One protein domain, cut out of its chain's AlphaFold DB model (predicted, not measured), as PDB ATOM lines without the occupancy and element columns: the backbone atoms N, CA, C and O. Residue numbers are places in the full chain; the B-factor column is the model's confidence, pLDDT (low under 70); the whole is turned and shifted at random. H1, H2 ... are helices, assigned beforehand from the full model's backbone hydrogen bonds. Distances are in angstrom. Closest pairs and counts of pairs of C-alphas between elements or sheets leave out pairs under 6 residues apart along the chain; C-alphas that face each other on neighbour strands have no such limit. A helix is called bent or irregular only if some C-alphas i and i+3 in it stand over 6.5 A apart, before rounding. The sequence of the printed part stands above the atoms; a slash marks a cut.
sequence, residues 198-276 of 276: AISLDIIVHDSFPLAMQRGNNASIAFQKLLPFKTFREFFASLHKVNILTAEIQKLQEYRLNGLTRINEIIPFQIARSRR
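What this domain is: This is residues 198 to 276 of the 276 residues of the protein "TADA2B" of Sepia pharaonis (UniProt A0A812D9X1). One long straight helix, H3, makes the long axis, with H4 at one end as the short leg of an L and H2 folding back at the other, H1 beyond it on the same side as H4. The 79 printed residues hold four named helices, H1 to H4 in order, all helix by class. The whole is only just extended, close to loose, with a radius of gyration of the C-alphas of 17.4 A, spanning 48 by 23 by 17 A.

How they stand to each other: Look first at H3, residues 229 to 257. H4, residues 263 to 273, is close but not clearly touching, about perpendicular at 77 degrees; the closest C-alphas, Tyr 255 and Ile 266, are 7.3 A apart. H2, residues 218 to 224, is likewise close but not clearly touching H3, at a steep tilt of 53 degrees, opposite ways; the closest C-alphas, Gln 224 and Phe 232, are 6.6 A apart. H1, residues 198 to 207, is apart from H2, H3 and H4. Every O i to N i+4 pair is within hydrogen-bond range in H1, H2 and H3, and 5 of 7 in H4.

Where its parts are: Find C-alpha 229 at (24.575, -55.146, 54.284); H3 runs 41.8 A to C-alpha 257. H4 ends at C-alpha 273, (9.150, -16.680, 42.143), and is only just irregular: C-alphas 264 and 267 are 6.6 A apart.

The domain as a whole: The printed part has no cut and no long link; pLDDT is under 70 at residues 198 to 225, 233 and 276.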
ATOM      1  N   ALA A 198      10.434 -53.329  58.225       45.53
ATOM      2  CA  ALA A 198      11.287 -53.442  57.032       45.53
ATOM      3  C   ALA A 198      10.710 -52.620  55.874       45.53
ATOM      4  O   ALA A 198      11.434 -51.901  55.193       45.53
ATOM      5  N   ILE A 199       9.375 -52.613  55.776       41.88
ATOM      6  CA  ILE A 199       8.593 -51.761  54.877       41.88
ATOM      7  C   ILE A 199       8.887 -50.272  55.140       41.88
ATOM      8  O   ILE A 199       8.899 -49.468  54.220       41.88
ATOM      9  N   SER A 200       9.180 -49.879  56.387       37.00
ATOM     10  CA  SER A 200       9.526 -48.493  56.733       37.00
ATOM     11  C   SER A 200      10.990 -48.124  56.477       37.00
ATOM     12  O   SER A 200      11.271 -46.973  56.157       37.00
ATOM     13  N   LEU A 201      11.920 -49.082  56.530       41.22
ATOM     14  CA  LEU A 201      13.284 -48.879  56.027       41.22
ATOM     15  C   LEU A 201      13.291 -48.768  54.502       41.22
ATOM     16  O   LEU A 201      13.993 -47.906  53.978       41.22
ATOM     17  N   ASP A 202      12.445 -49.544  53.818       41.41
ATOM     18  CA  ASP A 202      12.126 -49.316  52.410       41.41
ATOM     19  C   ASP A 202      11.579 -47.899  52.204       41.41
ATOM     20  O   ASP A 202      12.041 -47.245  51.283       41.41
ATOM     21  N   ILE A 203      10.711 -47.364  53.077       38.09
ATOM     22  CA  ILE A 203      10.209 -45.971  52.999       38.09
ATOM     23  C   ILE A 203      11.323 -44.921  53.195       38.09
ATOM     24  O   ILE A 203      11.418 -43.987  52.403       38.09
ATOM     25  N   ILE A 204      12.207 -45.069  54.190       38.22
ATOM     26  CA  ILE A 204      13.314 -44.117  54.449       38.22
ATOM     27  C   ILE A 204      14.331 -44.127  53.296       38.22
ATOM     28  O   ILE A 204      14.855 -43.089  52.880       38.22
ATOM     29  N   VAL A 205      14.593 -45.310  52.746       42.00
ATOM     30  CA  VAL A 205      15.419 -45.485  51.552       42.00
ATOM     31  C   VAL A 205      14.681 -44.964  50.302       42.00
ATOM     32  O   VAL A 205      15.306 -44.324  49.460       42.00
ATOM     33  N   HIS A 206      13.355 -45.120  50.211       39.41
ATOM     34  CA  HIS A 206      12.496 -44.617  49.128       39.41
ATOM     35  C   HIS A 206      12.423 -43.087  49.065       39.41
ATOM     36  O   HIS A 206      12.449 -42.545  47.960       39.41
ATOM     37  N   ASP A 207      12.367 -42.393  50.205       38.94
ATOM     38  CA  ASP A 207      12.393 -40.919  50.270       38.94
ATOM     39  C   ASP A 207      13.768 -40.345  49.896       38.94
ATOM     40  O   ASP A 207      13.896 -39.198  49.467       38.94
ATOM     41  N   SER A 208      14.806 -41.174  49.996       39.97
ATOM     42  CA  SER A 208      16.180 -40.835  49.629       39.97
ATOM     43  C   SER A 208      16.466 -40.997  48.126       39.97
ATOM     44  O   SER A 208      17.528 -40.578  47.644       39.97
ATOM     45  N   PHE A 209      15.535 -41.594  47.373       42.88
ATOM     46  CA  PHE A 209      15.651 -41.821  45.937       42.88
ATOM     47  C   PHE A 209      14.922 -40.736  45.129       42.88
ATOM     48  O   PHE A 209      13.769 -40.418  45.416       42.88
ATOM     49  N   PRO A 210      15.529 -40.204  44.051       44.25
ATOM     50  CA  PRO A 210      14.787 -39.424  43.066       44.25
ATOM     51  C   PRO A 210      13.582 -40.234  42.560       44.25
ATOM     52  O   PRO A 210      13.719 -41.429  42.302       44.25
ATOM     53  N   LEU A 211      12.427 -39.592  42.346       44.38
ATOM     54  CA  LEU A 211      11.187 -40.208  41.822       44.38
ATOM     55  C   LEU A 211      11.407 -41.106  40.578       44.38
ATOM     56  O   LEU A 211      10.661 -42.054  40.344       44.38
ATOM     57  N   ALA A 212      12.455 -40.841  39.789       38.41
ATOM     58  CA  ALA A 212      12.859 -41.654  38.640       38.41
ATOM     59  C   ALA A 212      13.377 -43.060  39.016       38.41
ATOM     60  O   ALA A 212      13.210 -44.001  38.245       38.41
ATOM     61  N   MET A 213      13.973 -43.214  40.199       38.75
ATOM     62  CA  MET A 213      14.545 -44.465  40.705       38.75
ATOM     63  C   MET A 213      13.548 -45.252  41.577       38.75
ATOM     64  O   MET A 213      13.649 -46.473  41.649       38.75
ATOM     65  N   GLN A 214      12.507 -44.592  42.107       46.78
ATOM     66  CA  GLN A 214      11.347 -45.250  42.739       46.78
ATOM     67  C   GLN A 214      10.543 -46.132  41.763       46.78
ATOM     68  O   GLN A 214       9.842 -47.048  42.182       46.78
ATOM     69  N   ARG A 215      10.647 -45.896  40.445       40.34
ATOM     70  CA  ARG A 215      10.033 -46.758  39.415       40.34
ATOM     71  C   ARG A 215      10.839 -48.031  39.120       40.34
ATOM     72  O   ARG A 215      10.365 -48.885  38.378       40.34
ATOM     73  N   GLY A 216      12.035 -48.171  39.696       41.69
ATOM     74  CA  GLY A 216      12.984 -49.255  39.439       41.69
ATOM     75  C   GLY A 216      13.319 -50.076  40.684       41.69
ATOM     76  O   GLY A 216      14.490 -50.370  40.916       41.69
ATOM     77  N   ASN A 217      12.309 -50.466  41.467       47.66
ATOM     78  CA  ASN A 217      12.436 -51.212  42.733       47.66
ATOM     79  C   ASN A 217      13.162 -52.573  42.657       47.66
ATOM     80  O   ASN A 217      13.378 -53.211  43.679       47.66
ATOM     81  N   ASN A 218      13.611 -53.016  41.479       49.44
ATOM     82  CA  ASN A 218      14.371 -54.259  41.330       49.44
ATOM     83  C   ASN A 218      15.893 -54.064  41.440       49.44
ATOM     84  O   ASN A 218      16.604 -55.026  41.723       49.44
ATOM     85  N   ALA A 219      16.414 -52.850  41.222       52.03
ATOM     86  CA  ALA A 219      17.860 -52.629  41.173       52.03
ATOM     87  C   ALA A 219      18.505 -52.640  42.568       52.03
ATOM     88  O   ALA A 219      19.494 -53.338  42.769       52.03
ATOM     89  N   SER A 220      17.933 -51.934  43.551       53.91
ATOM     90  CA  SER A 220      18.433 -51.932  44.938       53.91
ATOM     91  C   SER A 220      18.390 -53.333  45.560       53.91
ATOM     92  O   SER A 220      19.382 -53.774  46.135       53.91
ATOM     93  N   ILE A 221      17.298 -54.075  45.344       56.94
ATOM     94  CA  ILE A 221      17.146 -55.472  45.777       56.94
ATOM     95  C   ILE A 221      18.178 -56.381  45.089       56.94
ATOM     96  O   ILE A 221      18.722 -57.291  45.713       56.94
ATOM     97  N   ALA A 222      18.489 -56.146  43.809       61.31
ATOM     98  CA  ALA A 222      19.539 -56.888  43.114       61.31
ATOM     99  C   ALA A 222      20.930 -56.603  43.703       61.31
ATOM    100  O   ALA A 222      21.696 -57.542  43.912       61.31
ATOM    101  N   PHE A 223      21.242 -55.347  44.038       60.88
ATOM    102  CA  PHE A 223      22.510 -54.988  44.685       60.88
ATOM    103  C   PHE A 223      22.624 -55.532  46.111       60.88
ATOM    104  O   PHE A 223      23.718 -55.925  46.516       60.88
ATOM    105  N   GLN A 224      21.511 -55.636  46.841       63.50
ATOM    106  CA  GLN A 224      21.494 -56.252  48.167       63.50
ATOM    107  C   GLN A 224      21.905 -57.730  48.116       63.50
ATOM    108  O   GLN A 224      22.475 -58.227  49.074       63.50
ATOM    109  N   LYS A 225      21.690 -58.438  46.999       67.00
ATOM    110  CA  LYS A 225      22.155 -59.829  46.833       67.00
ATOM    111  C   LYS A 225      23.656 -59.946  46.558       67.00
ATOM    112  O   LYS A 225      24.202 -61.038  46.673       67.00
ATOM    113  N   LEU A 226      24.300 -58.859  46.136       74.50
ATOM    114  CA  LEU A 226      25.686 -58.856  45.660       74.50
ATOM    115  C   LEU A 226      26.669 -58.288  46.687       74.50
ATOM    116  O   LEU A 226      27.872 -58.508  46.559       74.50
ATOM    117  N   LEU A 227      26.175 -57.543  47.679       74.69
ATOM    118  CA  LEU A 227      26.997 -56.827  48.649       74.69
ATOM    119  C   LEU A 227      26.536 -57.123  50.083       74.69
ATOM    120  O   LEU A 227      25.330 -57.097  50.338       74.69
ATOM    121  N   PRO A 228      27.472 -57.305  51.036       77.19
ATOM    122  CA  PRO A 228      27.145 -57.325  52.456       77.19
ATOM    123  C   PRO A 228      26.405 -56.051  52.873       77.19
ATOM    124  O   PRO A 228      26.685 -54.953  52.379       77.19
ATOM    125  N   PHE A 229      25.496 -56.184  53.832       72.06
ATOM    126  CA  PHE A 229      24.575 -55.146  54.284       72.06
ATOM    127  C   PHE A 229      25.280 -53.856  54.698       72.06
ATOM    128  O   PHE A 229      24.852 -52.767  54.320       72.06
ATOM    129  N   LYS A 230      26.392 -53.960  55.435       73.38
ATOM    130  CA  LYS A 230      27.172 -52.791  55.859       73.38
ATOM    131  C   LYS A 230      27.683 -51.990  54.657       73.38
ATOM    132  O   LYS A 230      27.416 -50.796  54.554       73.38
ATOM    133  N   THR A 231      28.347 -52.665  53.721       76.56
ATOM    134  CA  THR A 231      28.889 -52.054  52.498       76.56
ATOM    135  C   THR A 231      27.782 -51.490  51.617       76.56
ATOM    136  O   THR A 231      27.908 -50.385  51.095       76.56
ATOM    137  N   PHE A 232      26.669 -52.218  51.493       73.31
ATOM    138  CA  PHE A 232      25.481 -51.751  50.789       73.31
ATOM    139  C   PHE A 232      24.977 -50.427  51.388       73.31
ATOM    140  O   PHE A 232      24.831 -49.441  50.667       73.31
ATOM    141  N   ARG A 233      24.790 -50.349  52.712       68.38
ATOM    142  CA  ARG A 233      24.323 -49.120  53.373       68.38
ATOM    143  C   ARG A 233      25.280 -47.946  53.202       68.38
ATOM    144  O   ARG A 233      24.825 -46.845  52.906       68.38
ATOM    145  N   GLU A 234      26.580 -48.166  53.367       76.38
ATOM    146  CA  GLU A 234      27.601 -47.123  53.196       76.38
ATOM    147  C   GLU A 234      27.627 -46.579  51.760       76.38
ATOM    148  O   GLU A 234      27.676 -45.361  51.547       76.38
ATOM    149  N   PHE A 235      27.528 -47.473  50.771       79.12
ATOM    150  CA  PHE A 235      27.458 -47.105  49.360       79.12
ATOM    151  C   PHE A 235      26.222 -46.252  49.065       79.12
ATOM    152  O   PHE A 235      26.344 -45.165  48.495       79.12
ATOM    153  N   PHE A 236      25.040 -46.693  49.498       72.56
ATOM    154  CA  PHE A 236      23.800 -45.957  49.248       72.56
ATOM    155  C   PHE A 236      23.730 -44.631  50.015       72.56
ATOM    156  O   PHE A 236      23.274 -43.637  49.453       72.56
ATOM    157  N   ALA A 237      24.245 -44.566  51.246       74.19
ATOM    158  CA  ALA A 237      24.368 -43.307  51.982       74.19
ATOM    159  C   ALA A 237      25.266 -42.304  51.237       74.19
ATOM    160  O   ALA A 237      24.938 -41.119  51.123       74.19
ATOM    161  N   SER A 238      26.374 -42.787  50.672       79.81
ATOM    162  CA  SER A 238      27.283 -41.970  49.864       79.81
ATOM    163  C   SER A 238      26.626 -41.509  48.560       79.81
ATOM    164  O   SER A 238      26.710 -40.330  48.214       79.81
ATOM    165  N   LEU A 239      25.913 -42.403  47.866       81.88
ATOM    166  CA  LEU A 239      25.166 -42.091  46.644       81.88
ATOM    167  C   LEU A 239      24.091 -41.025  46.897       81.88
ATOM    168  O   LEU A 239      23.969 -40.060  46.142       81.88
ATOM    169  N   HIS A 240      23.339 -41.165  47.987       75.44
ATOM    170  CA  HIS A 240      22.321 -40.201  48.387       75.44
ATOM    171  C   HIS A 240      22.930 -38.820  48.663       75.44
ATOM    172  O   HIS A 240      22.440 -37.809  48.155       75.44
ATOM    173  N   LYS A 241      24.062 -38.774  49.376       81.75
ATOM    174  CA  LYS A 241      24.808 -37.532  49.610       81.75
ATOM    175  C   LYS A 241      25.235 -36.866  48.299       81.75
ATOM    176  O   LYS A 241      25.090 -35.654  48.162       81.75
ATOM    177  N   VAL A 242      25.723 -37.640  47.328       84.50
ATOM    178  CA  VAL A 242      26.084 -37.123  45.995       84.50
ATOM    179  C   VAL A 242      24.863 -36.549  45.277       84.50
ATOM    180  O   VAL A 242      24.948 -35.450  44.730       84.50
ATOM    181  N   ASN A 243      23.720 -37.237  45.316       79.56
ATOM    182  CA  ASN A 243      22.486 -36.757  44.690       79.56
ATOM    183  C   ASN A 243      22.009 -35.431  45.298       79.56
ATOM    184  O   ASN A 243      21.704 -34.501  44.551       79.56
ATOM    185  N   ILE A 244      22.008 -35.310  46.633       83.69
ATOM    186  CA  ILE A 244      21.658 -34.059  47.325       83.69
ATOM    187  C   ILE A 244      22.593 -32.929  46.897       83.69
ATOM    188  O   ILE A 244      22.127 -31.862  46.503       83.69
ATOM    189  N   LEU A 245      23.906 -33.163  46.949       90.50
ATOM    190  CA  LEU A 245      24.893 -32.145  46.590       90.50
ATOM    191  C   LEU A 245      24.763 -31.728  45.124       90.50
ATOM    192  O   LEU A 245      24.869 -30.547  44.816       90.50
ATOM    193  N   THR A 246      24.490 -32.672  44.226       90.44
ATOM    194  CA  THR A 246      24.306 -32.384  42.798       90.44
ATOM    195  C   THR A 246      23.053 -31.545  42.560       90.44
ATOM    196  O   THR A 246      23.116 -30.553  41.834       90.44
ATOM    197  N   ALA A 247      21.934 -31.886  43.206       86.69
ATOM    198  CA  ALA A 247      20.703 -31.103  43.132       86.69
ATOM    199  C   ALA A 247      20.889 -29.689  43.709       86.69
ATOM    200  O   ALA A 247      20.380 -28.713  43.156       86.69
ATOM    201  N   GLU A 248      21.655 -29.563  44.792       90.94
ATOM    202  CA  GLU A 248      21.968 -28.268  45.390       90.94
ATOM    203  C   GLU A 248      22.877 -27.427  44.485       90.94
ATOM    204  O   GLU A 248      22.597 -26.255  44.244       90.94
ATOM    205  N   ILE A 249      23.914 -28.028  43.893       93.38
ATOM    206  CA  ILE A 249      24.776 -27.362  42.909       93.38
ATOM    207  C   ILE A 249      23.948 -26.861  41.723       93.38
ATOM    208  O   ILE A 249      24.127 -25.718  41.305       93.38
ATOM    209  N   GLN A 250      23.020 -27.671  41.211       93.06
ATOM    210  CA  GLN A 250      22.132 -27.269  40.117       93.06
ATOM    211  C   GLN A 250      21.258 -26.068  40.498       93.06
ATOM    212  O   GLN A 250      21.178 -25.112  39.728       93.06
ATOM    213  N   LYS A 251      20.666 -26.053  41.702       90.00
ATOM    214  CA  LYS A 251      19.908 -24.889  42.202       90.00
ATOM    215  C   LYS A 251      20.780 -23.641  42.320       90.00
ATOM    216  O   LYS A 251      20.373 -22.558  41.908       90.00
ATOM    217  N   LEU A 252      21.998 -23.778  42.848       91.50
ATOM    218  CA  LEU A 252      22.936 -22.658  42.971       91.50
ATOM    219  C   LEU A 252      23.372 -22.122  41.600       91.50
ATOM    220  O   LEU A 252      23.508 -20.909  41.426       91.50
ATOM    221  N   GLN A 253      23.556 -23.002  40.612       93.25
ATOM    222  CA  GLN A 253      23.810 -22.616  39.223       93.25
ATOM    223  C   GLN A 253      22.605 -21.888  38.611       93.25
ATOM    224  O   GLN A 253      22.789 -20.860  37.963       93.25
ATOM    225  N   GLU A 254      21.377 -22.347  38.866       92.00
ATOM    226  CA  GLU A 254      20.147 -21.661  38.446       92.00
ATOM    227  C   GLU A 254      20.057 -20.248  39.050       92.00
ATOM    228  O   GLU A 254      19.747 -19.285  38.348       92.00
ATOM    229  N   TYR A 255      20.389 -20.082  40.334       91.88
ATOM    230  CA  TYR A 255      20.420 -18.762  40.974       91.88
ATOM    231  C   TYR A 255      21.473 -17.837  40.358       91.88
ATOM    232  O   TYR A 255      21.179 -16.668  40.102       91.88
ATOM    233  N   ARG A 256      22.658 -18.367  40.036       91.19
ATOM    234  CA  ARG A 256      23.703 -17.620  39.317       91.19
ATOM    235  C   ARG A 256      23.240 -17.162  37.935       91.19
ATOM    236  O   ARG A 256      23.502 -16.021  37.568       91.19
ATOM    237  N   LEU A 257      22.538 -18.019  37.188       91.94
ATOM    238  CA  LEU A 257      21.979 -17.666  35.875       91.94
ATOM    239  C   LEU A 257      20.912 -16.567  35.976       91.94
ATOM    240  O   LEU A 257      20.816 -15.727  35.087       91.94
ATOM    241  N   ASN A 258      20.166 -16.525  37.081       90.38
ATOM    242  CA  ASN A 258      19.208 -15.458  37.385       90.38
ATOM    243  C   ASN A 258      19.862 -14.183  37.964       90.38
ATOM    244  O   ASN A 258      19.152 -13.273  38.392       90.38
ATOM    245  N   GLY A 259      21.197 -14.098  37.978       90.88
ATOM    246  CA  GLY A 259      21.946 -12.903  38.383       90.88
ATOM    247  C   GLY A 259      22.168 -12.748  39.890       90.88
ATOM    248  O   GLY A 259      22.690 -11.720  40.317       90.88
ATOM    249  N   LEU A 260      21.810 -13.747  40.703       91.62
ATOM    250  CA  LEU A 260      22.040 -13.726  42.149       91.62
ATOM    251  C   LEU A 260      23.516 -14.010  42.439       91.62
ATOM    252  O   LEU A 260      24.089 -14.986  41.943       91.62
ATOM    253  N   THR A 261      24.134 -13.170  43.268       87.88
ATOM    254  CA  THR A 261      25.566 -13.303  43.601       87.88
ATOM    255  C   THR A 261      25.800 -13.621  45.070       87.88
ATOM    256  O   THR A 261      26.843 -14.185  45.410       87.88
ATOM    257  N   ARG A 262      24.828 -13.313  45.939       90.25
ATOM    258  CA  ARG A 262      24.929 -13.526  47.386       90.25
ATOM    259  C   ARG A 262      23.835 -14.463  47.894       90.25
ATOM    260  O   ARG A 262      22.704 -14.455  47.423       90.25
ATOM    261  N   ILE A 263      24.171 -15.251  48.916       88.75
ATOM    262  CA  ILE A 263      23.268 -16.260  49.498       88.75
ATOM    263  C   ILE A 263      22.010 -15.619  50.109       88.75
ATOM    264  O   ILE A 263      20.922 -16.181  50.029       88.75
ATOM    265  N   ASN A 264      22.126 -14.418  50.681       90.31
ATOM    266  CA  ASN A 264      21.003 -13.693  51.286       90.31
ATOM    267  C   ASN A 264      19.938 -13.238  50.268       90.31
ATOM    268  O   ASN A 264      18.808 -12.958  50.662       90.31
ATOM    269  N   GLU A 265      20.267 -13.191  48.975       89.50
ATOM    270  CA  GLU A 265      19.348 -12.796  47.900       89.50
ATOM    271  C   GLU A 265      18.430 -13.957  47.460       89.50
ATOM    272  O   GLU A 265      17.410 -13.733  46.806       89.50
ATOM    273  N   ILE A 266      18.742 -15.197  47.866       89.44
ATOM    274  CA  ILE A 266      18.035 -16.417  47.445       89.44
ATOM    275  C   ILE A 266      16.604 -16.472  48.001       89.44
ATOM    276  O   ILE A 266      15.667 -16.759  47.256       89.44
ATOM    277  N   ILE A 267      16.409 -16.188  49.294       89.12
ATOM    278  CA  ILE A 267      15.087 -16.288  49.942       89.12
ATOM    279  C   ILE A 267      14.091 -15.271  49.345       89.12
ATOM    280  O   ILE A 267      12.999 -15.685  48.946       89.12
ATOM    281  N   PRO A 268      14.434 -13.970  49.199       90.00
ATOM    282  CA  PRO A 268      13.568 -13.011  48.512       90.00
ATOM    283  C   PRO A 268      13.224 -13.430  47.077       90.00
ATOM    284  O   PRO A 268      12.070 -13.304  46.666       90.00
ATOM    285  N   PHE A 269      14.197 -13.969  46.329       89.50
ATOM    286  CA  PHE A 269      13.984 -14.459  44.965       89.50
ATOM    287  C   PHE A 269      13.001 -15.633  44.915       89.50
ATOM    288  O   PHE A 269      12.092 -15.634  44.086       89.50
ATOM    289  N   GLN A 270      13.125 -16.605  45.821       89.12
ATOM    290  CA  GLN A 270      12.192 -17.731  45.905       89.12
ATOM    291  C   GLN A 270      10.760 -17.270  46.222       89.12
ATOM    292  O   GLN A 270       9.826 -17.740  45.575       89.12
ATOM    293  N   ILE A 271      10.584 -16.315  47.146       89.31
ATOM    294  CA  ILE A 271       9.268 -15.741  47.493       89.31
ATOM    295  C   ILE A 271       8.668 -14.974  46.307       89.31
ATOM    296  O   ILE A 271       7.467 -15.061  46.049       89.31
ATOM    297  N   ALA A 272       9.485 -14.216  45.572       87.00
ATOM    298  CA  ALA A 272       9.036 -13.523  44.367       87.00
ATOM    299  C   ALA A 272       8.652 -14.513  43.254       87.00
ATOM    300  O   ALA A 272       7.654 -14.304  42.563       87.00
ATOM    301  N   ARG A 273       9.408 -15.610  43.114       85.25
ATOM    302  CA  ARG A 273       9.150 -16.680  42.143       85.25
ATOM    303  C   ARG A 273       7.888 -17.478  42.467       85.25
ATOM    304  O   ARG A 273       7.188 -17.851  41.540       85.25
ATOM    305  N   SER A 274       7.585 -17.722  43.743       85.25
ATOM    306  CA  SER A 274       6.404 -18.494  44.164       85.25
ATOM    307  C   SER A 274       5.086 -17.713  44.103       85.25
ATOM    308  O   SER A 274       4.028 -18.294  44.314       85.25
ATOM    309  N   ARG A 275       5.145 -16.389  43.911       80.50
ATOM    310  CA  ARG A 275       3.974 -15.500  43.780       80.50
ATOM    311  C   ARG A 275       3.564 -15.245  42.324       80.50
ATOM    312  O   ARG A 275       2.572 -14.553  42.107       80.50
ATOM    313  N   ARG A 276       4.343 -15.739  41.361       58.62
ATOM    314  CA  ARG A 276       3.984 -15.807  39.939       58.62
ATOM    315  C   ARG A 276       3.360 -17.158  39.639       58.62
ATOM    316  O   ARG A 276       2.467 -17.172  38.770       58.62
TER     317      ARG A 276